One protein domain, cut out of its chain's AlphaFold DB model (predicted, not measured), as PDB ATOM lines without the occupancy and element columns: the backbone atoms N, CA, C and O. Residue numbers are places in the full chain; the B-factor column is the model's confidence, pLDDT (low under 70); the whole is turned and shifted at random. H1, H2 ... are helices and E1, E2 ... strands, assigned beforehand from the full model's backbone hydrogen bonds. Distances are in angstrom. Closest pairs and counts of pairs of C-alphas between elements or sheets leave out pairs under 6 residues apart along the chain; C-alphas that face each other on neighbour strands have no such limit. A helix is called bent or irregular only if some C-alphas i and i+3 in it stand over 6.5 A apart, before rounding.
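Overview. This is residues 796 to 1000 of the 1001 residues of an uncharacterized protein of Thermofilum sp. NZ13 (UniProt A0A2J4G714). A twisted five-stranded sheet, E7 E6 E8 E9 E10, stands partly face to face with a smaller sheet, E1 E5 E2; the long helix H7 runs over the large sheet and beside E2, with H4, H5 and H6 packed on it. H1 lies over the small sheet's face away from H4 and clusters with H2 and H3, H2 being on that same face but beside the strands, while the hairpin E3 and E4 packs with E3 beside E10. The 205 printed residues include seven named helices and ten named strands, in the order H1 E1 H2 H3 E2 E3 E4 E5 H4 H5 E6 E7 H6 E8 E9 H7 E10, class mixed; the large sheet is mixed, the others antiparallel. The whole is compact, with a radius of gyration of the C-alphas of 16.3 A and spans of 45 by 40 by 35 A.

Along the chain. The large sheet holds E7, residues 918 to 923, E6, 904 to 910, E8, 946 to 953, 22.7 A long, E9, 958 to 966, 23.1 A, and E10, 996 to 1000, ending at C-alpha (35.864, -42.312, -49.125). H7, residues 967 to 986, 29.2 A, is irregular: C-alphas 968 and 971 are 7.4 A apart. H6 is 928 to 942, 20.7 A, H5 891 to 899, H4 877 to 887. The small sheet holds E1, 808 to 810, E5, 868 to 873, and E2, 838 to 843. H1, 796 to 805, begins at C-alpha (50.390, -44.258, -41.534); H2 is 811 to 818, H3 822 to 832, E3 850 to 855, E4 860 to 865.

Arrangement. E8 and E9 form an antiparallel hairpin, N 949 to O 962 2.8 A; E9 and E10 are parallel, N 961 to O 998 2.8 A. E9, H7, E10 is a strand-helix-strand unit, two parallel neighbours with a helix between, with a left-handed crossover. H7 has a height of 8.5 A over the large sheet. H7 touches H6, closest C-alphas Leu 932 and Asp 971, 4.8 A, at a steep tilt of 44 degrees, opposite ways. H7 also touches H4, Ala 887 and Ala 976, 5.4 A, and H5, Phe 891 and Cys 979, 6.2 A. The sheet E7 E6 E8 E9 E10 and the sheet E1 E5 E2 form a sandwich, two sheets face to face, and the parts of them that face each other are 11.5 A apart centre to centre. E5 and E2 are antiparallel, N 841 to O 870 3.1 A. Every O i to N i+4 pair is within hydrogen-bond range in H1 to H5; H6 has 9 of 11, H7 14 of 16.

Size, cuts and confidence. The C-alphas farthest apart, Ala 797 and Lys 900, are 46.9 A apart. The printed part has no cut, and no link is long. Mean pLDDT of the printed part is 83.6; 14 residues are under 70, among them 912 to 915.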
ATOM      1  N   ARG A 796      51.376 -43.717 -42.469       80.50
ATOM      2  CA  ARG A 796      50.390 -44.258 -41.534       80.50
ATOM      3  C   ARG A 796      50.491 -43.632 -40.149       80.50
ATOM      4  O   ARG A 796      49.483 -43.164 -39.635       80.50
ATOM      5  N   ALA A 797      51.686 -43.584 -39.556       77.12
ATOM      6  CA  ALA A 797      51.890 -42.993 -38.234       77.12
ATOM      7  C   ALA A 797      51.480 -41.514 -38.205       77.12
ATOM      8  O   ALA A 797      50.823 -41.092 -37.255       77.12
ATOM      9  N   VAL A 798      51.784 -40.754 -39.265       76.19
ATOM     10  CA  VAL A 798      51.383 -39.340 -39.375       76.19
ATOM     11  C   VAL A 798      49.868 -39.201 -39.430       76.19
ATOM     12  O   VAL A 798      49.286 -38.388 -38.713       76.19
ATOM     13  N   ILE A 799      49.215 -40.003 -40.275       81.75
ATOM     14  CA  ILE A 799      47.761 -39.976 -40.439       81.75
ATOM     15  C   ILE A 799      47.086 -40.397 -39.134       81.75
ATOM     16  O   ILE A 799      46.173 -39.715 -38.674       81.75
ATOM     17  N   GLU A 800      47.548 -41.475 -38.502       81.88
ATOM     18  CA  GLU A 800      47.037 -41.929 -37.212       81.88
ATOM     19  C   GLU A 800      47.223 -40.872 -36.126       81.88
ATOM     20  O   GLU A 800      46.304 -40.653 -35.336       81.88
ATOM     21  N   GLU A 801      48.374 -40.202 -36.092       79.69
ATOM     22  CA  GLU A 801      48.649 -39.140 -35.137       79.69
ATOM     23  C   GLU A 801      47.732 -37.931 -35.372       79.69
ATOM     24  O   GLU A 801      47.099 -37.458 -34.424       79.69
ATOM     25  N   ALA A 802      47.582 -37.478 -36.618       80.81
ATOM     26  CA  ALA A 802      46.698 -36.376 -36.996       80.81
ATOM     27  C   ALA A 802      45.238 -36.657 -36.608       80.81
ATOM     28  O   ALA A 802      44.619 -35.891 -35.871       80.81
ATOM     29  N   ILE A 803      44.730 -37.819 -37.018       81.75
ATOM     30  CA  ILE A 803      43.406 -38.345 -36.658       81.75
ATOM     31  C   ILE A 803      43.274 -38.495 -35.142       81.75
ATOM     32  O   ILE A 803      42.178 -38.382 -34.598       81.75
ATOM     33  N   SER A 804      44.375 -38.742 -34.427       76.56
ATOM     34  CA  SER A 804      44.309 -38.939 -32.985       76.56
ATOM     35  C   SER A 804      44.199 -37.679 -32.147       76.56
ATOM     36  O   SER A 804      43.652 -37.753 -31.042       76.56
ATOM     37  N   ARG A 805      44.705 -36.559 -32.660       75.12
ATOM     38  CA  ARG A 805      44.778 -35.281 -31.946       75.12
ATOM     39  C   ARG A 805      43.532 -34.424 -32.157       75.12
ATOM     40  O   ARG A 805      43.189 -33.628 -31.290       75.12
ATOM     41  N   THR A 806      42.820 -34.618 -33.265       73.69
ATOM     42  CA  THR A 806      41.610 -33.855 -33.603       73.69
ATOM     43  C   THR A 806      40.384 -34.755 -33.707       73.69
ATOM     44  O   THR A 806      40.467 -35.845 -34.262       73.69
ATOM     45  N   LYS A 807      39.221 -34.283 -33.236       79.38
ATOM     46  CA  LYS A 807      37.945 -35.016 -33.388       79.38
ATOM     47  C   LYS A 807      37.482 -35.100 -34.852       79.38
ATOM     48  O   LYS A 807      36.869 -36.089 -35.250       79.38
ATOM     49  N   VAL A 808      37.788 -34.060 -35.633       86.31
ATOM     50  CA  VAL A 808      37.465 -33.935 -37.061       86.31
ATOM     51  C   VAL A 808      38.705 -33.447 -37.797       86.31
ATOM     52  O   VAL A 808      39.315 -32.468 -37.368       86.31
ATOM     53  N   VAL A 809      39.061 -34.106 -38.898       88.19
ATOM     54  CA  VAL A 809      40.173 -33.703 -39.772       88.19
ATOM     55  C   VAL A 809      39.711 -33.664 -41.223       88.19
ATOM     56  O   VAL A 809      38.897 -34.492 -41.632       88.19
ATOM     57  N   THR A 810      40.190 -32.706 -42.014       88.38
ATOM     58  CA  THR A 810      39.891 -32.656 -43.453       88.38
ATOM     59  C   THR A 810      40.966 -33.353 -44.286       88.38
ATOM     60  O   THR A 810      42.104 -33.530 -43.854       88.38
ATOM     61  N   PHE A 811      40.623 -33.742 -45.512       85.25
ATOM     62  CA  PHE A 811      41.590 -34.321 -46.451       85.25
ATOM     63  C   PHE A 811      42.768 -33.390 -46.763       85.25
ATOM     64  O   PHE A 811      43.908 -33.845 -46.796       85.25
ATOM     65  N   ASP A 812      42.511 -32.089 -46.905       80.94
ATOM     66  CA  ASP A 812      43.562 -31.088 -47.110       80.94
ATOM     67  C   ASP A 812      44.489 -30.968 -45.895       80.94
ATOM     68  O   ASP A 812      45.703 -30.904 -46.052       80.94
ATOM     69  N   GLN A 813      43.949 -31.052 -44.675       80.88
ATOM     70  CA  GLN A 813      44.777 -31.088 -43.471       80.88
ATOM     71  C   GLN A 813      45.663 -32.339 -43.433       80.88
ATOM     72  O   GLN A 813      46.840 -32.237 -43.111       80.88
ATOM     73  N   LEU A 814      45.145 -33.516 -43.807       82.44
ATOM     74  CA  LEU A 814      45.958 -34.738 -43.905       82.44
ATOM     75  C   LEU A 814      47.072 -34.614 -44.953       82.44
ATOM     76  O   LEU A 814      48.187 -35.075 -44.698       82.44
ATOM     77  N   LEU A 815      46.804 -33.968 -46.091       75.56
ATOM     78  CA  LEU A 815      47.822 -33.637 -47.095       75.56
ATOM     79  C   LEU A 815      48.900 -32.717 -46.512       75.56
ATOM     80  O   LEU A 815      50.091 -32.954 -46.701       75.56
ATOM     81  N   GLU A 816      48.504 -31.699 -45.751       74.25
ATOM     82  CA  GLU A 816      49.440 -30.770 -45.119       74.25
ATOM     83  C   GLU A 816      50.263 -31.397 -43.986       74.25
ATOM     84  O   GLU A 816      51.444 -31.067 -43.860       74.25
ATOM     85  N   TYR A 817      49.669 -32.294 -43.190       75.06
ATOM     86  CA  TYR A 817      50.342 -33.006 -42.100       75.06
ATOM     87  C   TYR A 817      51.366 -34.010 -42.612       75.06
ATOM     88  O   TYR A 817      52.464 -34.117 -42.072       75.06
ATOM     89  N   SER A 818      50.972 -34.789 -43.617       70.62
ATOM     90  CA  SER A 818      51.762 -35.925 -44.079       70.62
ATOM     91  C   SER A 818      52.715 -35.603 -45.214       70.62
ATOM     92  O   SER A 818      53.645 -36.368 -45.455       70.62
ATOM     93  N   TRP A 819      52.439 -34.520 -45.942       65.38
ATOM     94  CA  TRP A 819      53.029 -34.224 -47.247       65.38
ATOM     95  C   TRP A 819      52.827 -35.334 -48.287       65.38
ATOM     96  O   TRP A 819      53.308 -35.207 -49.403       65.38
ATOM     97  N   GLY A 820      52.062 -36.386 -47.971       65.44
ATOM     98  CA  GLY A 820      51.836 -37.533 -48.839       65.44
ATOM     99  C   GLY A 820      51.007 -37.189 -50.071       65.44
ATOM    100  O   GLY A 820      50.333 -36.158 -50.139       65.44
ATOM    101  N   SER A 821      51.023 -38.077 -51.067       64.56
ATOM    102  CA  SER A 821      50.138 -37.905 -52.213       64.56
ATOM    103  C   SER A 821      48.673 -38.149 -51.806       64.56
ATOM    104  O   SER A 821      48.392 -38.952 -50.910       64.56
ATOM    105  N   PRO A 822      47.706 -37.519 -52.493       71.81
ATOM    106  CA  PRO A 822      46.284 -37.765 -52.267       71.81
ATOM    107  C   PRO A 822      45.888 -39.245 -52.326       71.81
ATOM    108  O   PRO A 822      44.982 -39.673 -51.613       71.81
ATOM    109  N   LEU A 823      46.536 -40.027 -53.194       70.62
ATOM    110  CA  LEU A 823      46.227 -41.442 -53.377       70.62
ATOM    111  C   LEU A 823      46.805 -42.289 -52.241       70.62
ATOM    112  O   LEU A 823      46.087 -43.137 -51.712       70.62
ATOM    113  N   ASP A 824      48.041 -42.012 -51.822       71.50
ATOM    114  CA  ASP A 824      48.690 -42.747 -50.730       71.50
ATOM    115  C   ASP A 824      47.969 -42.501 -49.408       71.50
ATOM    116  O   ASP A 824      47.668 -43.444 -48.684       71.50
ATOM    117  N   ILE A 825      47.580 -41.250 -49.136       80.81
ATOM    118  CA  ILE A 825      46.780 -40.917 -47.951       80.81
ATOM    119  C   ILE A 825      45.448 -41.666 -47.975       80.81
ATOM    120  O   ILE A 825      45.054 -42.232 -46.961       80.81
ATOM    121  N   LYS A 826      44.743 -41.703 -49.117       80.56
ATOM    122  CA  LYS A 826      43.482 -42.455 -49.228       80.56
ATOM    123  C   LYS A 826      43.683 -43.950 -48.975       80.56
ATOM    124  O   LYS A 826      42.858 -44.546 -48.288       80.56
ATOM    125  N   LYS A 827      44.758 -44.535 -49.506       81.00
ATOM    126  CA  LYS A 827      45.097 -45.947 -49.305       81.00
ATOM    127  C   LYS A 827      45.399 -46.243 -47.832       81.00
ATOM    128  O   LYS A 827      44.795 -47.143 -47.261       81.00
ATOM    129  N   GLU A 828      46.254 -45.448 -47.197       84.50
ATOM    130  CA  GLU A 828      46.590 -45.604 -45.776       84.50
ATOM    131  C   GLU A 828      45.376 -45.379 -44.868       84.50
ATOM    132  O   GLU A 828      45.158 -46.126 -43.917       84.50
ATOM    133  N   LEU A 829      44.517 -44.404 -45.185       86.00
ATOM    134  CA  LEU A 829      43.250 -44.211 -44.476       86.00
ATOM    135  C   LEU A 829      42.362 -45.456 -44.559       86.00
ATOM    136  O   LEU A 829      41.825 -45.866 -43.534       86.00
ATOM    137  N   GLN A 830      42.236 -46.082 -45.734       82.56
ATOM    138  CA  GLN A 830      41.471 -47.326 -45.892       82.56
ATOM    139  C   GLN A 830      42.024 -48.457 -45.013       82.56
ATOM    140  O   GLN A 830      41.244 -49.239 -44.467       82.56
ATOM    141  N   GLU A 831      43.347 -48.540 -44.850       83.88
ATOM    142  CA  GLU A 831      43.999 -49.520 -43.974       83.88
ATOM    143  C   GLU A 831      43.765 -49.205 -42.489       83.88
ATOM    144  O   GLU A 831      43.293 -50.069 -41.751       83.88
ATOM    145  N   ILE A 832      43.979 -47.959 -42.055       85.88
ATOM    146  CA  ILE A 832      43.721 -47.505 -40.673       85.88
ATOM    147  C   ILE A 832      42.258 -47.741 -40.287       85.88
ATOM    148  O   ILE A 832      41.936 -48.117 -39.154       85.88
ATOM    149  N   MET A 833      41.348 -47.560 -41.241       81.06
ATOM    150  CA  MET A 833      39.921 -47.752 -41.037       81.06
ATOM    151  C   MET A 833      39.527 -49.188 -40.774       81.06
ATOM    152  O   MET A 833      38.440 -49.383 -40.251       81.06
ATOM    153  N   VAL A 834      40.392 -50.174 -41.035       80.06
ATOM    154  CA  VAL A 834      40.229 -51.586 -40.633       80.06
ATOM    155  C   VAL A 834      40.407 -51.789 -39.128       80.06
ATOM    156  O   VAL A 834      39.863 -52.745 -38.573       80.06
ATOM    157  N   GLU A 835      41.057 -50.857 -38.450       82.12
ATOM    158  CA  GLU A 835      41.344 -50.955 -37.020       82.12
ATOM    159  C   GLU A 835      40.557 -49.925 -36.208       82.12
ATOM    160  O   GLU A 835      40.156 -50.194 -35.078       82.12
ATOM    161  N   LYS A 836      40.285 -48.752 -36.795       83.81
ATOM    162  CA  LYS A 836      39.626 -47.628 -36.120       83.81
ATOM    163  C   LYS A 836      38.306 -47.270 -36.820       83.81
ATOM    164  O   LYS A 836      38.236 -47.282 -38.048       83.81
ATOM    165  N   PRO A 837      37.224 -46.977 -36.082       86.25
ATOM    166  CA  PRO A 837      35.969 -46.510 -36.669       86.25
ATOM    167  C   PRO A 837      36.087 -45.039 -37.094       86.25
ATOM    168  O   PRO A 837      36.044 -44.127 -36.267       86.25
ATOM    169  N   ILE A 838      36.233 -44.811 -38.396       89.19
ATOM    170  CA  ILE A 838      36.247 -43.469 -38.985       89.19
ATOM    171  C   ILE A 838      35.032 -43.347 -39.905       89.19
ATOM    172  O   ILE A 838      34.723 -44.271 -40.656       89.19
ATOM    173  N   LEU A 839      34.321 -42.226 -39.819       91.75
ATOM    174  CA  LEU A 839      33.222 -41.879 -40.717       91.75
ATOM    175  C   LEU A 839      33.638 -40.676 -41.558       91.75
ATOM    176  O   LEU A 839      34.159 -39.699 -41.027       91.75
ATOM    177  N   ALA A 840      33.404 -40.733 -42.862       92.69
ATOM    178  CA  ALA A 840      33.801 -39.703 -43.805       92.69
ATOM    179  C   ALA A 840      32.599 -39.186 -44.599       92.69
ATOM    180  O   ALA A 840      31.748 -39.957 -45.048       92.69
ATOM    181  N   VAL A 841      32.537 -37.871 -44.803       93.31
ATOM    182  CA  VAL A 841      31.474 -37.214 -45.582       93.31
ATOM    183  C   VAL A 841      32.039 -36.080 -46.429       93.31
ATOM    184  O   VAL A 841      33.072 -35.497 -46.093       93.31
ATOM    185  N   LEU A 842      31.347 -35.752 -47.523       92.56
ATOM    186  CA  LEU A 842      31.668 -34.557 -48.304       92.56
ATOM    187  C   LEU A 842      31.213 -33.312 -47.539       92.56
ATOM    188  O   LEU A 842      30.115 -33.289 -46.980       92.56
ATOM    189  N   ASP A 843      32.028 -32.267 -47.562       90.44
ATOM    190  CA  ASP A 843      31.696 -30.979 -46.969       90.44
ATOM    191  C   ASP A 843      31.863 -29.851 -47.997       90.44
ATOM    192  O   ASP A 843      32.960 -29.317 -48.155       90.44
ATOM    193  N   PRO A 844      30.794 -29.492 -48.730       85.69
ATOM    194  CA  PRO A 844      30.823 -28.374 -49.669       85.69
ATOM    195  C   PRO A 844      30.804 -27.003 -48.975       85.69
ATOM    196  O   PRO A 844      31.027 -26.003 -49.649       85.69
ATOM    197  N   ASP A 845      30.549 -26.943 -47.661       84.69
ATOM    198  CA  ASP A 845      30.553 -25.687 -46.899       84.69
ATOM    199  C   ASP A 845      31.996 -25.264 -46.530       84.69
ATOM    200  O   ASP A 845      32.246 -24.106 -46.193       84.69
ATOM    201  N   THR A 846      32.956 -26.195 -46.611       83.00
ATOM    202  CA  THR A 846      34.377 -25.968 -46.321       83.00
ATOM    203  C   THR A 846      35.181 -25.882 -47.619       83.00
ATOM    204  O   THR A 846      35.052 -26.727 -48.504       83.00
ATOM    205  N   SER A 847      36.057 -24.876 -47.724       78.00
ATOM    206  CA  SER A 847      37.004 -24.784 -48.842       78.00
ATOM    207  C   SER A 847      37.944 -25.985 -48.834       78.00
ATOM    208  O   SER A 847      38.597 -26.256 -47.829       78.00
ATOM    209  N   GLY A 848      38.013 -26.695 -49.953       81.44
ATOM    210  CA  GLY A 848      38.876 -27.855 -50.093       81.44
ATOM    211  C   GLY A 848      38.561 -28.662 -51.337       81.44
ATOM    212  O   GLY A 848      37.747 -28.262 -52.176       81.44
ATOM    213  N   TRP A 849      39.226 -29.800 -51.483       84.62
ATOM    214  CA  TRP A 849      39.032 -30.669 -52.640       84.62
ATOM    215  C   TRP A 849      39.252 -32.145 -52.311       84.62
ATOM    216  O   TRP A 849      39.820 -32.516 -51.288       84.62
ATOM    217  N   THR A 850      38.807 -33.013 -53.215       84.56
ATOM    218  CA  THR A 850      39.073 -34.450 -53.143       84.56
ATOM    219  C   THR A 850      39.257 -35.049 -54.531       84.56
ATOM    220  O   THR A 850      39.038 -34.393 -55.552       84.56
ATOM    221  N   VAL A 851      39.680 -36.308 -54.574       81.75
ATOM    222  CA  VAL A 851      39.840 -37.077 -55.811       81.75
ATOM    223  C   VAL A 851      38.578 -37.890 -56.078       81.75
ATOM    224  O   VAL A 851      38.163 -38.680 -55.223       81.75
ATOM    225  N   ALA A 852      38.015 -37.740 -57.275       84.50
ATOM    226  CA  ALA A 852      36.960 -38.592 -57.809       84.50
ATOM    227  C   ALA A 852      37.489 -39.415 -58.986       84.50
ATOM    228  O   ALA A 852      38.320 -38.946 -59.761       84.50
ATOM    229  N   LYS A 853      36.973 -40.629 -59.150       86.19
ATOM    230  CA  LYS A 853      37.191 -41.464 -60.327       86.19
ATOM    231  C   LYS A 853      36.050 -41.256 -61.319       86.19
ATOM    232  O   LYS A 853      34.880 -41.257 -60.932       86.19
ATOM    233  N   ILE A 854      36.386 -41.089 -62.592       84.19
ATOM    234  CA  ILE A 854      35.431 -41.013 -63.696       84.19
ATOM    235  C   ILE A 854      35.623 -42.263 -64.557       84.19
ATOM    236  O   ILE A 854      36.716 -42.445 -65.100       84.19
ATOM    237  N   PRO A 855      34.597 -43.118 -64.697       80.44
ATOM    238  CA  PRO A 855      34.646 -44.229 -65.632       80.44
ATOM    239  C   PRO A 855      34.549 -43.689 -67.067       80.44
ATOM    240  O   PRO A 855      33.590 -42.991 -67.410       80.44
ATOM    241  N   LEU A 856      35.546 -43.992 -67.893       75.38
ATOM    242  CA  LEU A 856      35.508 -43.843 -69.348       75.38
ATOM    243  C   LEU A 856      35.247 -45.214 -69.991       75.38
ATOM    244  O   LEU A 856      35.204 -46.232 -69.304       75.38
ATOM    245  N   THR A 857      35.030 -45.242 -71.306       70.69
ATOM    246  CA  THR A 857      34.677 -46.461 -72.057       70.69
ATOM    247  C   THR A 857      35.695 -47.595 -71.918       70.69
ATOM    248  O   THR A 857      35.282 -48.748 -71.931       70.69
ATOM    249  N   GLU A 858      36.983 -47.285 -71.746       58.16
ATOM    250  CA  GLU A 858      38.054 -48.295 -71.650       58.16
ATOM    251  C   GLU A 858      38.940 -48.149 -70.401       58.16
ATOM    252  O   GLU A 858      39.650 -49.083 -70.043       58.16
ATOM    253  N   GLU A 859      38.872 -47.020 -69.683       67.00
ATOM    254  CA  GLU A 859      39.758 -46.731 -68.548       67.00
ATOM    255  C   GLU A 859      39.072 -45.899 -67.456       67.00
ATOM    256  O   GLU A 859      38.025 -45.285 -67.657       67.00
ATOM    257  N   TRP A 860      39.685 -45.848 -66.274       76.38
ATOM    258  CA  TRP A 860      39.272 -44.973 -65.181       76.38
ATOM    259  C   TRP A 860      40.227 -43.794 -65.069       76.38
ATOM    260  O   TRP A 860      41.431 -43.986 -64.934       76.38
ATOM    261  N   VAL A 861      39.688 -42.576 -65.036       76.06
ATOM    262  CA  VAL A 861      40.497 -41.364 -64.855       76.06
ATOM    263  C   VAL A 861      40.225 -40.758 -63.486       76.06
ATOM    264  O   VAL A 861      39.077 -40.484 -63.132       76.06
ATOM    265  N   ALA A 862      41.282 -40.537 -62.708       76.81
ATOM    266  CA  ALA A 862      41.209 -39.782 -61.463       76.81
ATOM    267  C   ALA A 862      41.217 -38.275 -61.765       76.81
ATOM    268  O   ALA A 862      42.054 -37.791 -62.521       76.81
ATOM    269  N   THR A 863      40.297 -37.522 -61.165       76.25
ATOM    270  CA  THR A 863      40.222 -36.062 -61.294       76.25
ATOM    271  C   THR A 863      40.056 -35.398 -59.935       76.25
ATOM    272  O   THR A 863      39.442 -35.950 -59.019       76.25
ATOM    273  N   ARG A 864      40.558 -34.168 -59.821       79.38
ATOM    274  CA  ARG A 864      40.303 -33.276 -58.687       79.38
ATOM    275  C   ARG A 864      38.881 -32.716 -58.771       79.38
ATOM    276  O   ARG A 864      38.442 -32.311 -59.844       79.38
ATOM    277  N   VAL A 865      38.178 -32.692 -57.640       82.38
ATOM    278  CA  VAL A 865      36.831 -32.124 -57.479       82.38
ATOM    279  C   VAL A 865      36.855 -31.125 -56.318       82.38
ATOM    280  O   VAL A 865      37.380 -31.480 -55.261       82.38
ATOM    281  N   PRO A 866      36.297 -29.908 -56.468       84.38
ATOM    282  CA  PRO A 866      36.357 -28.849 -55.458       84.38
ATOM    283  C   PRO A 866      35.331 -29.070 -54.330       84.38
ATOM    284  O   PRO A 866      34.375 -28.317 -54.176       84.38
ATOM    285  N   VAL A 867      35.496 -30.155 -53.575       87.25
ATOM    286  CA  VAL A 867      34.727 -30.440 -52.360       87.25
ATOM    287  C   VAL A 867      35.624 -31.056 -51.299       87.25
ATOM    288  O   VAL A 867      36.338 -32.021 -51.577       87.25
ATOM    289  N   ALA A 868      35.588 -30.509 -50.083       88.69
ATOM    290  CA  ALA A 868      36.345 -31.054 -48.967       88.69
ATOM    291  C   ALA A 868      35.761 -32.402 -48.512       88.69
ATOM    292  O   ALA A 868      34.576 -32.692 -48.695       88.69
ATOM    293  N   VAL A 869      36.592 -33.227 -47.877       91.94
ATOM    294  CA  VAL A 869      36.152 -34.424 -47.148       91.94
ATOM    295  C   VAL A 869      36.508 -34.236 -45.687       91.94
ATOM    296  O   VAL A 869      37.660 -33.923 -45.386       91.94
ATOM    297  N   LYS A 870      35.534 -34.435 -44.797       92.69
ATOM    298  CA  LYS A 870      35.736 -34.469 -43.346       92.69
ATOM    299  C   LYS A 870      35.760 -35.909 -42.857       92.69
ATOM    300  O   LYS A 870      34.862 -36.677 -43.191       92.69
ATOM    301  N   TYR A 871      36.750 -36.229 -42.034       91.38
ATOM    302  CA  TYR A 871      36.922 -37.504 -41.349       91.38
ATOM    303  C   TYR A 871      36.620 -37.329 -39.862       91.38
ATOM    304  O   TYR A 871      37.220 -36.483 -39.200       91.38
ATOM    305  N   PHE A 872      35.708 -38.142 -39.344       91.31
ATOM    306  CA  PHE A 872      35.257 -38.161 -37.957       91.31
ATOM    307  C   PHE A 872      35.731 -39.446 -37.292       91.31
ATOM    308  O   PHE A 872      35.455 -40.539 -37.783       91.31
ATOM    309  N   VAL A 873      36.435 -39.320 -36.173       87.75
ATOM    310  CA  VAL A 873      37.073 -40.449 -35.486       87.75
ATOM    311  C   VAL A 873      36.238 -40.814 -34.273       87.75
ATOM    312  O   VAL A 873      36.221 -40.071 -33.296       87.75
ATOM    313  N   ILE A 874      35.534 -41.942 -34.320       87.88
ATOM    314  CA  ILE A 874      34.515 -42.246 -33.310       87.88
ATOM    315  C   ILE A 874      35.102 -43.101 -32.185       87.88
ATOM    316  O   ILE A 874      35.203 -44.317 -32.308       87.88
ATOM    317  N   ARG A 875      35.504 -42.495 -31.065       84.50
ATOM    318  CA  ARG A 875      36.134 -43.231 -29.947       84.50
ATOM    319  C   ARG A 875      35.182 -43.442 -28.785       84.50
ATOM    320  O   ARG A 875      35.233 -44.472 -28.122       84.50
ATOM    321  N   ARG A 876      34.334 -42.447 -28.548       86.12
ATOM    322  CA  ARG A 876      33.320 -42.400 -27.494       86.12
ATOM    323  C   ARG A 876      32.034 -41.782 -28.029       86.12
ATOM    324  O   ARG A 876      32.003 -41.240 -29.132       86.12
ATOM    325  N   GLU A 877      30.982 -41.847 -27.225       86.06
ATOM    326  CA  GLU A 877      29.645 -41.356 -27.578       86.06
ATOM    327  C   GLU A 877      29.638 -39.868 -27.972       86.06
ATOM    328  O   GLU A 877      29.062 -39.513 -28.995       86.06
ATOM    329  N   GLU A 878      30.408 -39.021 -27.279       87.38
ATOM    330  CA  GLU A 878      30.568 -37.593 -27.616       87.38
ATOM    331  C   GLU A 878      31.068 -37.336 -29.053       87.38
ATOM    332  O   GLU A 878      30.751 -36.311 -29.659       87.38
ATOM    333  N   ASP A 879      31.900 -38.228 -29.606       88.56
ATOM    334  CA  ASP A 879      32.424 -38.067 -30.968       88.56
ATOM    335  C   ASP A 879      31.336 -38.393 -32.006       88.56
ATOM    336  O   ASP A 879      31.280 -37.787 -33.078       88.56
ATOM    337  N   LEU A 880      30.438 -39.322 -31.661       88.31
ATOM    338  CA  LEU A 880      29.267 -39.652 -32.462       88.31
ATOM    339  C   LEU A 880      28.240 -38.519 -32.438       88.31
ATOM    340  O   LEU A 880      27.723 -38.159 -33.492       88.31
ATOM    341  N   GLU A 881      27.998 -37.907 -31.278       89.50
ATOM    342  CA  GLU A 881      27.144 -36.717 -31.164       89.50
ATOM    343  C   GLU A 881      27.667 -35.558 -32.026       89.50
ATOM    344  O   GLU A 881      26.889 -34.872 -32.694       89.50
ATOM    345  N   LEU A 882      28.991 -35.358 -32.069       90.19
ATOM    346  CA  LEU A 882      29.610 -34.359 -32.940       90.19
ATOM    347  C   LEU A 882      29.381 -34.672 -34.426       90.19
ATOM    348  O   LEU A 882      29.018 -33.773 -35.188       90.19
ATOM    349  N   PHE A 883      29.552 -35.934 -34.835       92.06
ATOM    350  CA  PHE A 883      29.245 -36.373 -36.199       92.06
ATOM    351  C   PHE A 883      27.777 -36.117 -36.554       92.06
ATOM    352  O   PHE A 883      27.490 -35.546 -37.605       92.06
ATOM    353  N   GLU A 884      26.839 -36.478 -35.678       90.25
ATOM    354  CA  GLU A 884      25.411 -36.241 -35.899       90.25
ATOM    355  C   GLU A 884      25.104 -34.746 -36.024       90.25
ATOM    356  O   GLU A 884      24.439 -34.315 -36.971       90.25
ATOM    357  N   LYS A 885      25.656 -33.932 -35.121       89.31
ATOM    358  CA  LYS A 885      25.480 -32.480 -35.126       89.31
ATOM    359  C   LYS A 885      26.022 -31.828 -36.396       89.31
ATOM    360  O   LYS A 885      25.395 -30.906 -36.904       89.31
ATOM    361  N   GLU A 886      27.173 -32.250 -36.914       88.50
ATOM    362  CA  GLU A 886      27.758 -31.625 -38.107       88.50
ATOM    363  C   GLU A 886      27.213 -32.193 -39.421       88.50
ATOM    364  O   GLU A 886      26.878 -31.425 -40.329       88.50
ATOM    365  N   ALA A 887      27.102 -33.518 -39.529       88.62
ATOM    366  CA  ALA A 887      26.795 -34.206 -40.778       88.62
ATOM    367  C   ALA A 887      25.286 -34.397 -41.018       88.62
ATOM    368  O   ALA A 887      24.857 -34.489 -42.172       88.62
ATOM    369  N   LEU A 888      24.462 -34.417 -39.959       88.56
ATOM    370  CA  LEU A 888      23.010 -34.636 -40.057       88.56
ATOM    371  C   LEU A 888      22.167 -33.367 -39.854       88.56
ATOM    372  O   LEU A 888      20.957 -33.422 -40.085       88.56
ATOM    373  N   LYS A 889      22.761 -32.212 -39.504       83.19
ATOM    374  CA  LYS A 889      22.028 -30.951 -39.213       83.19
ATOM    375  C   LYS A 889      21.005 -30.538 -40.275       83.19
ATOM    376  O   LYS A 889      19.972 -29.957 -39.953       83.19
ATOM    377  N   ASP A 890      21.281 -30.831 -41.543       80.38
ATOM    378  CA  ASP A 890      20.440 -30.417 -42.669       80.38
ATOM    379  C   ASP A 890      19.455 -31.497 -43.131       80.38
ATOM    380  O   ASP A 890      18.637 -31.246 -44.021       80.38
ATOM    381  N   PHE A 891      19.474 -32.678 -42.508       84.19
ATOM    382  CA  PHE A 891      18.612 -33.788 -42.896       84.19
ATOM    383  C   PHE A 891      17.106 -33.467 -42.801       84.19
ATOM    384  O   PHE A 891      16.397 -33.732 -43.776       84.19
ATOM    385  N   PRO A 892      16.584 -32.808 -41.741       82.94
ATOM    386  CA  PRO A 892      15.163 -32.440 -41.681       82.94
ATOM    387  C   PRO A 892      14.726 -31.512 -42.829       82.94
ATOM    388  O   PRO A 892      13.659 -31.678 -43.431       82.94
ATOM    389  N   LYS A 893      15.585 -30.548 -43.194       81.44
ATOM    390  CA  LYS A 893      15.343 -29.636 -44.324       81.44
ATOM    391  C   LYS A 893      15.349 -30.393 -45.653       81.44
ATOM    392  O   LYS A 893      14.520 -30.128 -46.526       81.44
ATOM    393  N   LEU A 894      16.269 -31.342 -45.803       80.50
ATOM    394  CA  LEU A 894      16.412 -32.175 -46.992       80.50
ATOM    395  C   LEU A 894      15.224 -33.125 -47.180       80.50
ATOM    396  O   LEU A 894      14.726 -33.226 -48.301       80.50
ATOM    397  N   LEU A 895      14.699 -33.724 -46.106       79.75
ATOM    398  CA  LEU A 895      13.482 -34.546 -46.140       79.75
ATOM    399  C   LEU A 895      12.281 -33.775 -46.699       79.75
ATOM    400  O   LEU A 895      11.523 -34.305 -47.508       79.75
ATOM    401  N   THR A 896      12.144 -32.494 -46.350       75.50
ATOM    402  CA  THR A 896      11.040 -31.658 -46.851       75.50
ATOM    403  C   THR A 896      11.174 -31.376 -48.353       75.50
ATOM    404  O   THR A 896      10.171 -31.302 -49.065       75.50
ATOM    405  N   LYS A 897      12.408 -31.231 -48.855       78.19
ATOM    406  CA  LYS A 897      12.689 -30.932 -50.271       78.19
ATOM    407  C   LYS A 897      12.656 -32.173 -51.167       78.19
ATOM    408  O   LYS A 897      12.050 -32.127 -52.235       78.19
ATOM    409  N   LEU A 898      13.317 -33.256 -50.756       73.69
ATOM    410  CA  LEU A 898      13.447 -34.488 -51.542       73.69
ATOM    411  C   LEU A 898      12.262 -35.443 -51.349       73.69
ATOM    412  O   LEU A 898      11.856 -36.099 -52.307       73.69
ATOM    413  N   GLY A 899      11.651 -35.466 -50.161       69.00
ATOM    414  CA  GLY A 899      10.495 -36.322 -49.877       69.00
ATOM    415  C   GLY A 899       9.258 -35.958 -50.694       69.00
ATOM    416  O   GLY A 899       8.585 -36.842 -51.216       69.00
ATOM    417  N   LYS A 900       9.008 -34.659 -50.928       65.81
ATOM    418  CA  LYS A 900       7.900 -34.189 -51.788       65.81
ATOM    419  C   LYS A 900       8.052 -34.574 -53.264       65.81
ATOM    420  O   LYS A 900       7.067 -34.579 -53.992       65.81
ATOM    421  N   ARG A 901       9.277 -34.864 -53.713       69.38
ATOM    422  CA  ARG A 901       9.610 -35.178 -55.111       69.38
ATOM    423  C   ARG A 901       9.765 -36.681 -55.372       69.38
ATOM    424  O   ARG A 901      10.088 -37.070 -56.488       69.38
ATOM    425  N   GLY A 902       9.529 -37.525 -54.361       76.19
ATOM    426  CA  GLY A 902       9.595 -38.982 -54.498       76.19
ATOM    427  C   GLY A 902      10.993 -39.513 -54.832       76.19
ATOM    428  O   GLY A 902      11.106 -40.578 -55.436       76.19
ATOM    429  N   ASN A 903      12.052 -38.779 -54.473       85.69
ATOM    430  CA  ASN A 903      13.428 -39.161 -54.777       85.69
ATOM    431  C   ASN A 903      13.802 -40.514 -54.149       85.69
ATOM    432  O   ASN A 903      13.406 -40.840 -53.027       85.69
ATOM    433  N   ILE A 904      14.612 -41.277 -54.883       89.31
ATOM    434  CA  ILE A 904      15.085 -42.608 -54.496       89.31
ATOM    435  C   ILE A 904      16.601 -42.559 -54.303       89.31
ATOM    436  O   ILE A 904      17.322 -41.986 -55.125       89.31
ATOM    437  N   VAL A 905      17.075 -43.191 -53.235       91.94
ATOM    438  CA  VAL A 905      18.489 -43.486 -53.008       91.94
ATOM    439  C   VAL A 905      18.741 -44.971 -53.254       91.94
ATOM    440  O   VAL A 905      18.050 -45.827 -52.705       91.94
ATOM    441  N   ASP A 906      19.730 -45.273 -54.086       94.38
ATOM    442  CA  ASP A 906      20.257 -46.621 -54.249       94.38
ATOM    443  C   ASP A 906      21.421 -46.818 -53.269       94.38
ATOM    444  O   ASP A 906      22.417 -46.088 -53.301       94.38
ATOM    445  N   VAL A 907      21.286 -47.809 -52.389       93.56
ATOM    446  CA  VAL A 907      22.281 -48.202 -51.389       93.56
ATOM    447  C   VAL A 907      22.733 -49.625 -51.700       93.56
ATOM    448  O   VAL A 907      21.931 -50.555 -51.692       93.56
ATOM    449  N   THR A 908      24.016 -49.805 -51.997       93.06
ATOM    450  CA  THR A 908      24.630 -51.127 -52.194       93.06
ATOM    451  C   THR A 908      25.573 -51.421 -51.038       93.06
ATOM    452  O   THR A 908      26.434 -50.602 -50.726       93.06
ATOM    453  N   LEU A 909      25.404 -52.582 -50.411       90.25
ATOM    454  CA  LEU A 909      26.136 -53.010 -49.224       90.25
ATOM    455  C   LEU A 909      26.823 -54.339 -49.503       90.25
ATOM    456  O   LEU A 909      26.196 -55.265 -50.019       90.25
ATOM    457  N   TYR A 910      28.104 -54.442 -49.169       87.88
ATOM    458  CA  TYR A 910      28.877 -55.659 -49.402       87.88
ATOM    459  C   TYR A 910      29.973 -55.828 -48.348       87.88
ATOM    460  O   TYR A 910      30.511 -54.852 -47.823       87.88
ATOM    461  N   GLY A 911      30.260 -57.084 -48.004       77.62
ATOM    462  CA  GLY A 911      31.318 -57.439 -47.060       77.62
ATOM    463  C   GLY A 911      32.712 -57.347 -47.687       77.62
ATOM    464  O   GLY A 911      32.865 -57.089 -48.881       77.62
ATOM    465  N   ARG A 912      33.746 -57.573 -46.869       63.59
ATOM    466  CA  ARG A 912      35.152 -57.591 -47.317       63.59
ATOM    467  C   ARG A 912      35.549 -58.896 -48.026       63.59
ATOM    468  O   ARG A 912      36.484 -58.899 -48.816       63.59
ATOM    469  N   PHE A 913      34.829 -59.982 -47.749       57.38
ATOM    470  CA  PHE A 913      34.975 -61.297 -48.387       57.38
ATOM    471  C   PHE A 913      33.791 -61.558 -49.331       57.38
ATOM    472  O   PHE A 913      32.824 -60.804 -49.283       57.38
ATOM    473  N   THR A 914      33.870 -62.607 -50.160       52.03
ATOM    474  CA  THR A 914      33.004 -63.022 -51.299       52.03
ATOM    475  C   THR A 914      31.491 -63.201 -51.027       52.03
ATOM    476  O   THR A 914      30.819 -63.974 -51.709       52.03
ATOM    477  N   ALA A 915      30.919 -62.510 -50.044       60.22
ATOM    478  CA  ALA A 915      29.487 -62.394 -49.840       60.22
ATOM    479  C   ALA A 915      28.837 -61.590 -50.990       60.22
ATOM    480  O   ALA A 915      29.401 -60.585 -51.430       60.22
ATOM    481  N   PRO A 916      27.651 -61.999 -51.471       70.31
ATOM    482  CA  PRO A 916      26.960 -61.313 -52.558       70.31
ATOM    483  C   PRO A 916      26.562 -59.879 -52.175       70.31
ATOM    484  O   PRO A 916      26.114 -59.622 -51.054       70.31
ATOM    485  N   GLU A 917      26.697 -58.947 -53.126       82.69
ATOM    486  CA  GLU A 917      26.257 -57.554 -52.976       82.69
ATOM    487  C   GLU A 917      24.751 -57.484 -52.665       82.69
ATOM    488  O   GLU A 917      23.929 -58.030 -53.403       82.69
ATOM    489  N   GLN A 918      24.367 -56.752 -51.617       87.75
ATOM    490  CA  GLN A 918      22.966 -56.484 -51.284       87.75
ATOM    491  C   GLN A 918      22.588 -55.074 -51.743       87.75
ATOM    492  O   GLN A 918      23.171 -54.087 -51.295       87.75
ATOM    493  N   LYS A 919      21.616 -54.972 -52.655       91.31
ATOM    494  CA  LYS A 919      21.179 -53.709 -53.273       91.31
ATOM    495  C   LYS A 919      19.790 -53.326 -52.780       91.31
ATOM    496  O   LYS A 919      18.865 -54.130 -52.844       91.31
ATOM    497  N   TYR A 920      19.647 -52.084 -52.334       93.00
ATOM    498  CA  TYR A 920      18.402 -51.516 -51.836       93.00
ATOM    499  C   TYR A 920      18.099 -50.210 -52.560       93.00
ATOM    500  O   TYR A 920      18.969 -49.352 -52.676       93.00
ATOM    501  N   SER A 921      16.856 -50.036 -52.995       92.88
ATOM    502  CA  SER A 921      16.352 -48.769 -53.528       92.88
ATOM    503  C   SER A 921      15.315 -48.229 -52.555       92.88
ATOM    504  O   SER A 921      14.234 -48.798 -52.419       92.88
ATOM    505  N   LEU A 922      15.666 -47.167 -51.838       92.19
ATOM    506  CA  LEU A 922      14.881 -46.639 -50.726       92.19
ATOM    507  C   LEU A 922      14.323 -45.260 -51.079       92.19
ATOM    508  O   LEU A 922      15.011 -44.435 -51.682       92.19
ATOM    509  N   ARG A 923      13.073 -44.994 -50.697       89.62
ATOM    510  CA  ARG A 923      12.473 -43.662 -50.829       89.62
ATOM    511  C   ARG A 923      13.030 -42.745 -49.739       89.62
ATOM    512  O   ARG A 923      13.179 -43.161 -48.594       89.62
ATOM    513  N   ILE A 924      13.342 -41.500 -50.097       88.12
ATOM    514  CA  ILE A 924      13.854 -40.498 -49.154       88.12
ATOM    515  C   ILE A 924      12.669 -39.781 -48.497       88.12
ATOM    516  O   ILE A 924      12.294 -38.686 -48.907       88.12
ATOM    517  N   ASP A 925      12.051 -40.418 -47.505       85.94
ATOM    518  CA  ASP A 925      10.927 -39.882 -46.728       85.94
ATOM    519  C   ASP A 925      11.125 -40.087 -45.212       85.94
ATOM    520  O   ASP A 925      12.185 -40.524 -44.760       85.94
ATOM    521  N   GLY A 926      10.119 -39.736 -44.405       83.44
ATOM    522  CA  GLY A 926      10.192 -39.849 -42.945       83.44
ATOM    523  C   GLY A 926      10.389 -41.280 -42.421       83.44
ATOM    524  O   GLY A 926      10.812 -41.441 -41.278       83.44
ATOM    525  N   ALA A 927      10.136 -42.314 -43.233       87.25
ATOM    526  CA  ALA A 927      10.356 -43.707 -42.849       87.25
ATOM    527  C   ALA A 927      11.805 -44.169 -43.089       87.25
ATOM    528  O   ALA A 927      12.222 -45.176 -42.510       87.25
ATOM    529  N   LEU A 928      12.597 -43.441 -43.890       88.44
ATOM    530  CA  LEU A 928      13.965 -43.825 -44.255       88.44
ATOM    531  C   LEU A 928      14.868 -44.130 -43.038       88.44
ATOM    532  O   LEU A 928      15.502 -45.188 -43.049       88.44
ATOM    533  N   PRO A 929      14.922 -43.302 -41.970       87.56
ATOM    534  CA  PRO A 929      15.767 -43.597 -40.808       87.56
ATOM    535  C   PRO A 929      15.365 -44.890 -40.088       87.56
ATOM    536  O   PRO A 929      16.225 -45.672 -39.690       87.56
ATOM    537  N   ILE A 930      14.058 -45.155 -39.982       89.00
ATOM    538  CA  ILE A 930      13.513 -46.358 -39.335       89.00
ATOM    539  C   ILE A 930      13.918 -47.607 -40.128       89.00
ATOM    540  O   ILE A 930      14.373 -48.600 -39.555       89.00
ATOM    541  N   VAL A 931      13.797 -47.543 -41.458       90.56
ATOM    542  CA  VAL A 931      14.179 -48.637 -42.360       90.56
ATOM    543  C   VAL A 931      15.681 -48.911 -42.280       90.56
ATOM    544  O   VAL A 931      16.084 -50.068 -42.161       90.56
ATOM    545  N   LEU A 932      16.517 -47.871 -42.292       90.44
ATOM    546  CA  LEU A 932      17.969 -48.018 -42.202       90.44
ATOM    547  C   LEU A 932      18.424 -48.591 -40.850       90.44
ATOM    548  O   LEU A 932      19.291 -49.465 -40.828       90.44
ATOM    549  N   ALA A 933      17.805 -48.182 -39.739       87.50
ATOM    550  CA  ALA A 933      18.094 -48.739 -38.417       87.50
ATOM    551  C   ALA A 933      17.732 -50.237 -38.328       87.50
ATOM    552  O   ALA A 933      18.488 -51.045 -37.777       87.50
ATOM    553  N   ALA A 934      16.600 -50.641 -38.915       87.81
ATOM    554  CA  ALA A 934      16.214 -52.049 -39.012       87.81
ATOM    555  C   ALA A 934      17.176 -52.852 -39.910       87.81
ATOM    556  O   ALA A 934      17.567 -53.971 -39.560       87.81
ATOM    557  N   LEU A 935      17.603 -52.269 -41.037       87.19
ATOM    558  CA  LEU A 935      18.591 -52.862 -41.940       87.19
ATOM    559  C   LEU A 935      19.939 -53.061 -41.244       87.19
ATOM    560  O   LEU A 935      20.483 -54.159 -41.319       87.19
ATOM    561  N   SER A 936      20.440 -52.065 -40.510       85.19
ATOM    562  CA  SER A 936      21.694 -52.163 -39.747       85.19
ATOM    563  C   SER A 936      21.699 -53.378 -38.808       85.19
ATOM    564  O   SER A 936      22.619 -54.200 -38.849       85.19
ATOM    565  N   LYS A 937      20.615 -53.586 -38.042       82.94
ATOM    566  CA  LYS A 937      20.476 -54.752 -37.147       82.94
ATOM    567  C   LYS A 937      20.489 -56.084 -37.903       82.94
ATOM    568  O   LYS A 937      21.087 -57.052 -37.431       82.94
ATOM    569  N   LYS A 938      19.830 -56.148 -39.067       83.94
ATOM    570  CA  LYS A 938      19.766 -57.356 -39.905       83.94
ATOM    571  C   LYS A 938      21.122 -57.679 -40.539       83.94
ATOM    572  O   LYS A 938      21.530 -58.837 -40.541       83.94
ATOM    573  N   LEU A 939      21.815 -56.667 -41.054       80.12
ATOM    574  CA  LEU A 939      23.062 -56.809 -41.808       80.12
ATOM    575  C   LEU A 939      24.238 -57.233 -40.936       80.12
ATOM    576  O   LEU A 939      25.090 -57.979 -41.412       80.12
ATOM    577  N   LYS A 940      24.242 -56.865 -39.646       74.38
ATOM    578  CA  LYS A 940      25.261 -57.338 -38.695       74.38
ATOM    579  C   LYS A 940      25.334 -58.869 -38.652       74.38
ATOM    580  O   LYS A 940      26.409 -59.436 -38.507       74.38
ATOM    581  N   ARG A 941      24.192 -59.547 -38.827       74.31
ATOM    582  CA  ARG A 941      24.110 -61.015 -38.838       74.31
ATOM    583  C   ARG A 941      24.543 -61.647 -40.165       74.31
ATOM    584  O   ARG A 941      24.882 -62.822 -40.158       74.31
ATOM    585  N   SER A 942      24.494 -60.917 -41.284       78.94
ATOM    586  CA  SER A 942      24.697 -61.484 -42.630       78.94
ATOM    587  C   SER A 942      25.989 -61.054 -43.327       78.94
ATOM    588  O   SER A 942      26.550 -61.852 -44.069       78.94
ATOM    589  N   LEU A 943      26.473 -59.827 -43.104       78.75
ATOM    590  CA  LEU A 943      27.692 -59.281 -43.726       78.75
ATOM    591  C   LEU A 943      28.830 -59.028 -42.722       78.75
ATOM    592  O   LEU A 943      29.930 -58.662 -43.130       78.75
ATOM    593  N   GLY A 944      28.579 -59.254 -41.428       80.56
ATOM    594  CA  GLY A 944      29.544 -59.086 -40.344       80.56
ATOM    595  C   GLY A 944      29.536 -57.693 -39.711       80.56
ATOM    596  O   GLY A 944      28.629 -56.879 -39.914       80.56
ATOM    597  N   ASP A 945      30.564 -57.422 -38.905       83.69
ATOM    598  CA  ASP A 945      30.674 -56.183 -38.124       83.69
ATOM    599  C   ASP A 945      31.096 -54.966 -38.951       83.69
ATOM    600  O   ASP A 945      30.945 -53.834 -38.484       83.69
ATOM    601  N   ARG A 946      31.626 -55.184 -40.162       86.69
ATOM    602  CA  ARG A 946      32.117 -54.124 -41.048       86.69
ATOM    603  C   ARG A 946      31.730 -54.353 -42.496       86.69
ATOM    604  O   ARG A 946      31.888 -55.454 -43.019       86.69
ATOM    605  N   ILE A 947      31.259 -53.291 -43.137       88.50
ATOM    606  CA  ILE A 947      30.666 -53.319 -44.474       88.50
ATOM    607  C   ILE A 947      31.161 -52.152 -45.325       88.50
ATOM    608  O   ILE A 947      31.446 -51.069 -44.820       88.50
ATOM    609  N   ASN A 948      31.227 -52.358 -46.633       90.00
ATOM    610  CA  ASN A 948      31.378 -51.272 -47.591       90.00
ATOM    611  C   ASN A 948      29.989 -50.753 -47.977       90.00
ATOM    612  O   ASN A 948      29.058 -51.538 -48.187       90.00
ATOM    613  N   VAL A 949      29.852 -49.433 -48.074       92.50
ATOM    614  CA  VAL A 949      28.587 -48.738 -48.320       92.50
ATOM    615  C   VAL A 949      28.717 -47.888 -49.577       92.50
ATOM    616  O   VAL A 949      29.491 -46.939 -49.618       92.50
ATOM    617  N   LYS A 950      27.932 -48.196 -50.607       94.19
ATOM    618  CA  LYS A 950      27.844 -47.407 -51.840       94.19
ATOM    619  C   LYS A 950      26.489 -46.715 -51.903       94.19
ATOM    620  O   LYS A 950      25.461 -47.385 -51.919       94.19
ATOM    621  N   VAL A 951      26.497 -45.388 -51.976       94.81
ATOM    622  CA  VAL A 951      25.303 -44.535 -52.020       94.81
ATOM    623  C   VAL A 951      25.252 -43.787 -53.345       94.81
ATOM    624  O   VAL A 951      26.211 -43.128 -53.754       94.81
ATOM    625  N   HIS A 952      24.110 -43.870 -54.018       93.19
ATOM    626  CA  HIS A 952      23.823 -43.129 -55.236       93.19
ATOM    627  C   HIS A 952      22.420 -42.528 -55.170       93.19
ATOM    628  O   HIS A 952      21.438 -43.233 -54.958       93.19
ATOM    629  N   LEU A 953      22.308 -41.217 -55.370       88.19
ATOM    630  CA  LEU A 953      21.009 -40.559 -55.490       88.19
ATOM    631  C   LEU A 953      20.526 -40.671 -56.937       88.19
ATOM    632  O   LEU A 953      21.185 -40.155 -57.843       88.19
ATOM    633  N   ARG A 954      19.377 -41.320 -57.172       85.81
ATOM    634  CA  ARG A 954      18.845 -41.479 -58.533       85.81
ATOM    635  C   ARG A 954      18.601 -40.124 -59.189       85.81
ATOM    636  O   ARG A 954      18.074 -39.203 -58.566       85.81
ATOM    637  N   GLY A 955      18.975 -40.023 -60.462       80.44
ATOM    638  CA  GLY A 955      18.916 -38.776 -61.231       80.44
ATOM    639  C   GLY A 955      20.127 -37.861 -61.028       80.44
ATOM    640  O   GLY A 955      20.209 -36.815 -61.667       80.44
ATOM    641  N   THR A 956      21.087 -38.253 -60.188       85.00
ATOM    642  CA  THR A 956      22.377 -37.569 -60.040       85.00
ATOM    643  C   THR A 956      23.469 -38.342 -60.773       85.00
ATOM    644  O   THR A 956      23.276 -39.494 -61.148       85.00
ATOM    645  N   ARG A 957      24.628 -37.722 -60.999       85.88
ATOM    646  CA  ARG A 957      25.806 -38.379 -61.596       85.88
ATOM    647  C   ARG A 957      26.933 -38.526 -60.582       85.88
ATOM    648  O   ARG A 957      28.101 -38.422 -60.930       85.88
ATOM    649  N   VAL A 958      26.567 -38.702 -59.315       89.12
ATOM    650  CA  VAL A 958      27.506 -38.796 -58.200       89.12
ATOM    651  C   VAL A 958      27.229 -40.085 -57.447       89.12
ATOM    652  O   VAL A 958      26.090 -40.400 -57.097       89.12
ATOM    653  N   THR A 959      28.278 -40.852 -57.209       92.38
ATOM    654  CA  THR A 959      28.243 -42.035 -56.359       92.38
ATOM    655  C   THR A 959      29.330 -41.888 -55.317       92.38
ATOM    656  O   THR A 959      30.470 -41.587 -55.659       92.38
ATOM    657  N   VAL A 960      28.980 -42.123 -54.059       94.06
ATOM    658  CA  VAL A 960      29.951 -42.158 -52.968       94.06
ATOM    659  C   VAL A 960      30.061 -43.587 -52.471       94.06
ATOM    660  O   VAL A 960      29.049 -44.239 -52.218       94.06
ATOM    661  N   ILE A 961      31.287 -44.082 -52.378       92.75
ATOM    662  CA  ILE A 961      31.624 -45.381 -51.803       92.75
ATOM    663  C   ILE A 961      32.387 -45.094 -50.520       92.75
ATOM    664  O   ILE A 961      33.308 -44.290 -50.542       92.75
ATOM    665  N   HIS A 962      31.996 -45.725 -49.425       93.12
ATOM    666  CA  HIS A 962      32.665 -45.631 -48.138       93.12
ATOM    667  C   HIS A 962      33.048 -47.033 -47.684       93.12
ATOM    668  O   HIS A 962      32.203 -47.937 -47.672       93.12
ATOM    669  N   SER A 963      34.314 -47.224 -47.338       88.69
ATOM    670  CA  SER A 963      34.846 -48.542 -47.017       88.69
ATOM    671  C   SER A 963      34.843 -48.821 -45.512       88.69
ATOM    672  O   SER A 963      34.738 -47.914 -44.690       88.69
ATOM    673  N   SER A 964      34.870 -50.109 -45.150       87.06
ATOM    674  CA  SER A 964      35.106 -50.606 -43.778       87.06
ATOM    675  C   SER A 964      34.239 -49.986 -42.659       87.06
ATOM    676  O   SER A 964      34.669 -49.881 -41.507       87.06
ATOM    677  N   VAL A 965      32.990 -49.628 -42.960       88.81
ATOM    678  CA  VAL A 965      32.056 -48.978 -42.030       88.81
ATOM    679  C   VAL A 965      31.588 -49.975 -40.971       88.81
ATOM    680  O   VAL A 965      31.053 -51.024 -41.337       88.81
ATOM    681  N   PRO A 966      31.707 -49.674 -39.665       89.06
ATOM    682  CA  PRO A 966      31.068 -50.480 -38.635       89.06
ATOM    683  C   PRO A 966      29.550 -50.537 -38.837       89.06
ATOM    684  O   PRO A 966      28.891 -49.502 -38.923       89.06
ATOM    685  N   THR A 967      28.976 -51.740 -38.884       87.25
ATOM    686  CA  THR A 967      27.580 -51.951 -39.310       87.25
ATOM    687  C   THR A 967      26.564 -51.164 -38.472       87.25
ATOM    688  O   THR A 967      25.513 -50.772 -38.977       87.25
ATOM    689  N   TYR A 968      26.883 -50.877 -37.209       87.38
ATOM    690  CA  TYR A 968      26.036 -50.111 -36.291       87.38
ATOM    691  C   TYR A 968      26.011 -48.592 -36.554       87.38
ATOM    692  O   TYR A 968      25.175 -47.911 -35.973       87.38
ATOM    693  N   PHE A 969      26.875 -48.063 -37.429       90.00
ATOM    694  CA  PHE A 969      26.824 -46.671 -37.907       90.00
ATOM    695  C   PHE A 969      26.137 -46.519 -39.269       90.00
ATOM    696  O   PHE A 969      26.058 -45.410 -39.797       90.00
ATOM    697  N   LEU A 970      25.667 -47.620 -39.867       90.25
ATOM    698  CA  LEU A 970      25.149 -47.636 -41.235       90.25
ATOM    699  C   LEU A 970      24.011 -46.632 -41.453       90.25
ATOM    700  O   LEU A 970      23.995 -45.927 -42.459       90.25
ATOM    701  N   ASP A 971      23.052 -46.589 -40.534       90.00
ATOM    702  CA  ASP A 971      21.878 -45.726 -40.630       90.00
ATOM    703  C   ASP A 971      22.263 -44.246 -40.652       90.00
ATOM    704  O   ASP A 971      21.884 -43.519 -41.572       90.00
ATOM    705  N   LYS A 972      23.101 -43.831 -39.702       92.25
ATOM    706  CA  LYS A 972      23.610 -42.463 -39.584       92.25
ATOM    707  C   LYS A 972      24.490 -42.094 -40.778       92.25
ATOM    708  O   LYS A 972      24.321 -41.020 -41.352       92.25
ATOM    709  N   LEU A 973      25.386 -42.987 -41.206       93.50
ATOM    710  CA  LEU A 973      26.285 -42.723 -42.330       93.50
ATOM    711  C   LEU A 973      25.528 -42.571 -43.652       93.50
ATOM    712  O   LEU A 973      25.786 -41.621 -44.386       93.50
ATOM    713  N   VAL A 974      24.589 -43.467 -43.971       93.19
ATOM    714  CA  VAL A 974      23.826 -43.382 -45.229       93.19
ATOM    715  C   VAL A 974      23.068 -42.060 -45.303       93.19
ATOM    716  O   VAL A 974      23.089 -41.402 -46.344       93.19
ATOM    717  N   ILE A 975      22.458 -41.627 -44.196       92.56
ATOM    718  CA  ILE A 975      21.787 -40.327 -44.123       92.56
ATOM    719  C   ILE A 975      22.785 -39.184 -44.358       92.56
ATOM    720  O   ILE A 975      22.521 -38.288 -45.162       92.56
ATOM    721  N   ALA A 976      23.949 -39.225 -43.713       92.94
ATOM    722  CA  ALA A 976      24.982 -38.208 -43.872       92.94
ATOM    723  C   ALA A 976      25.535 -38.133 -45.312       92.94
ATOM    724  O   ALA A 976      25.751 -37.043 -45.853       92.94
ATOM    725  N   LEU A 977      25.704 -39.277 -45.982       93.69
ATOM    726  CA  LEU A 977      26.099 -39.344 -47.391       93.69
ATOM    727  C   LEU A 977      25.020 -38.754 -48.308       93.69
ATOM    728  O   LEU A 977      25.339 -37.987 -49.212       93.69
ATOM    729  N   ILE A 978      23.737 -39.023 -48.048       91.81
ATOM    730  CA  ILE A 978      22.628 -38.395 -48.784       91.81
ATOM    731  C   ILE A 978      22.673 -36.868 -48.633       91.81
ATOM    732  O   ILE A 978      22.585 -36.148 -49.631       91.81
ATOM    733  N   CYS A 979      22.844 -36.374 -47.402       89.62
ATOM    734  CA  CYS A 979      22.946 -34.946 -47.112       89.62
ATOM    735  C   CYS A 979      24.110 -34.286 -47.848       89.62
ATOM    736  O   CYS A 979      23.922 -33.272 -48.524       89.62
ATOM    737  N   SER A 980      25.296 -34.874 -47.745       91.44
ATOM    738  CA  SER A 980      26.512 -34.323 -48.333       91.44
ATOM    739  C   SER A 980      26.499 -34.349 -49.868       91.44
ATOM    740  O   SER A 980      26.829 -33.338 -50.490       91.44
ATOM    741  N   ILE A 981      26.017 -35.432 -50.498       90.38
ATOM    742  CA  ILE A 981      25.845 -35.506 -51.961       90.38
ATOM    743  C   ILE A 981      24.850 -34.442 -52.439       90.38
ATOM    744  O   ILE A 981      25.135 -33.715 -53.392       90.38
ATOM    745  N   TYR A 982      23.690 -34.323 -51.783       88.25
ATOM    746  CA  TYR A 982      22.677 -33.342 -52.177       88.25
ATOM    747  C   TYR A 982      23.209 -31.909 -52.090       88.25
ATOM    748  O   TYR A 982      23.044 -31.136 -53.034       88.25
ATOM    749  N   LYS A 983      23.886 -31.558 -50.991       87.44
ATOM    750  CA  LYS A 983      24.492 -30.232 -50.832       87.44
ATOM    751  C   LYS A 983      25.522 -29.928 -51.913       87.44
ATOM    752  O   LYS A 983      25.508 -28.832 -52.466       87.44
ATOM    753  N   ALA A 984      26.392 -30.884 -52.227       85.88
ATOM    754  CA  ALA A 984      27.427 -30.687 -53.234       85.88
ATOM    755  C   ALA A 984      26.823 -30.480 -54.636       85.88
ATOM    756  O   ALA A 984      27.313 -29.661 -55.411       85.88
ATOM    757  N   ILE A 985      25.700 -31.140 -54.942       84.69
ATOM    758  CA  ILE A 985      24.943 -30.902 -56.181       84.69
ATOM    759  C   ILE A 985      24.317 -29.504 -56.194       84.69
ATOM    760  O   ILE A 985      24.444 -28.794 -57.186       84.69
ATOM    761  N   VAL A 986      23.656 -29.092 -55.106       84.12
ATOM    762  CA  VAL A 986      23.039 -27.753 -55.005       84.12
ATOM    763  C   VAL A 986      24.088 -26.644 -55.110       84.12
ATOM    764  O   VAL A 986      23.820 -25.606 -55.706       84.12
ATOM    765  N   SER A 987      25.291 -26.890 -54.595       83.06
ATOM    766  CA  SER A 987      26.431 -25.967 -54.659       83.06
ATOM    767  C   SER A 987      27.168 -26.014 -56.006       83.06
ATOM    768  O   SER A 987      28.217 -25.400 -56.154       83.06
ATOM    769  N   ASN A 988      26.633 -26.749 -56.989       82.81
ATOM    770  CA  ASN A 988      27.167 -26.888 -58.345       82.81
ATOM    771  C   ASN A 988      28.634 -27.365 -58.405       82.81
ATOM    772  O   ASN A 988      29.362 -27.045 -59.343       82.81
ATOM    773  N   VAL A 989      29.061 -28.160 -57.414       78.56
ATOM    774  CA  VAL A 989      30.415 -28.744 -57.328       78.56
ATOM    775  C   VAL A 989      30.694 -29.661 -58.522       78.56
ATOM    776  O   VAL A 989      31.806 -29.713 -59.047       78.56
ATOM    777  N   PHE A 990      29.678 -30.418 -58.940       79.44
ATOM    778  CA  PHE A 990      29.786 -31.429 -59.985       79.44
ATOM    779  C   PHE A 990      29.212 -30.902 -61.301       79.44
ATOM    780  O   PHE A 990      28.001 -30.914 -61.510       79.44
ATOM    781  N   GLY A 991      30.092 -30.458 -62.198       66.25
ATOM    782  CA  GLY A 991      29.722 -29.968 -63.527       66.25
ATOM    783  C   GLY A 991      29.767 -31.036 -64.630       66.25
ATOM    784  O   GLY A 991      30.534 -32.003 -64.572       66.25
ATOM    785  N   GLY A 992      28.985 -30.816 -65.692       68.12
ATOM    786  CA  GLY A 992      29.080 -31.539 -66.967       68.12
ATOM    787  C   GLY A 992      28.322 -32.873 -67.047       68.12
ATOM    788  O   GLY A 992      27.517 -33.227 -66.190       68.12
ATOM    789  N   LYS A 993      28.564 -33.631 -68.129       70.88
ATOM    790  CA  LYS A 993      27.899 -34.922 -68.396       70.88
ATOM    791  C   LYS A 993      28.592 -36.142 -67.751       70.88
ATOM    792  O   LYS A 993      28.160 -37.269 -67.988       70.88
ATOM    793  N   LYS A 994      29.642 -35.959 -66.951       81.44
ATOM    794  CA  LYS A 994      30.458 -37.067 -66.418       81.44
ATOM    795  C   LYS A 994      29.845 -37.666 -65.145       81.44
ATOM    796  O   LYS A 994      29.146 -36.968 -64.415       81.44
ATOM    797  N   HIS A 995      30.094 -38.955 -64.902       87.44
ATOM    798  CA  HIS A 995      29.724 -39.636 -63.655       87.44
ATOM    799  C   HIS A 995      30.918 -39.636 -62.708       87.44
ATOM    800  O   HIS A 995      31.979 -40.142 -63.057       87.44
ATOM    801  N   TYR A 996      30.750 -39.065 -61.522       88.94
ATOM    802  CA  TYR A 996      31.791 -38.956 -60.508       88.94
ATOM    803  C   TYR A 996      31.609 -40.045 -59.454       88.94
ATOM    804  O   TYR A 996      30.542 -40.164 -58.846       88.94
ATOM    805  N   ILE A 997      32.655 -40.834 -59.227       90.06
ATOM    806  CA  ILE A 997      32.712 -41.845 -58.173       90.06
ATOM    807  C   ILE A 997      33.724 -41.377 -57.135       90.06
ATOM    808  O   ILE A 997      34.920 -41.303 -57.408       90.06
ATOM    809  N   ILE A 998      33.244 -41.023 -55.946       89.81
ATOM    810  CA  ILE A 998      34.099 -40.626 -54.832       89.81
ATOM    811  C   ILE A 998      34.237 -41.812 -53.894       89.81
ATOM    812  O   ILE A 998      33.273 -42.244 -53.270       89.81
ATOM    813  N   GLU A 999      35.459 -42.308 -53.791       88.62
ATOM    814  CA  GLU A 999      35.838 -43.276 -52.773       88.62
ATOM    815  C   GLU A 999      36.314 -42.506 -51.543       88.62
ATOM    816  O   GLU A 999      37.312 -41.768 -51.579       88.62
ATOM    817  N   LEU A1000      35.522 -42.643 -50.488       88.62
ATOM    818  CA  LEU A1000      35.864 -42.312 -49.125       88.62
ATOM    819  C   LEU A1000      36.443 -43.578 -48.479       88.62
ATOM    820  O   LEU A1000      35.987 -44.683 -48.798       88.62
TER     821      LEU A1000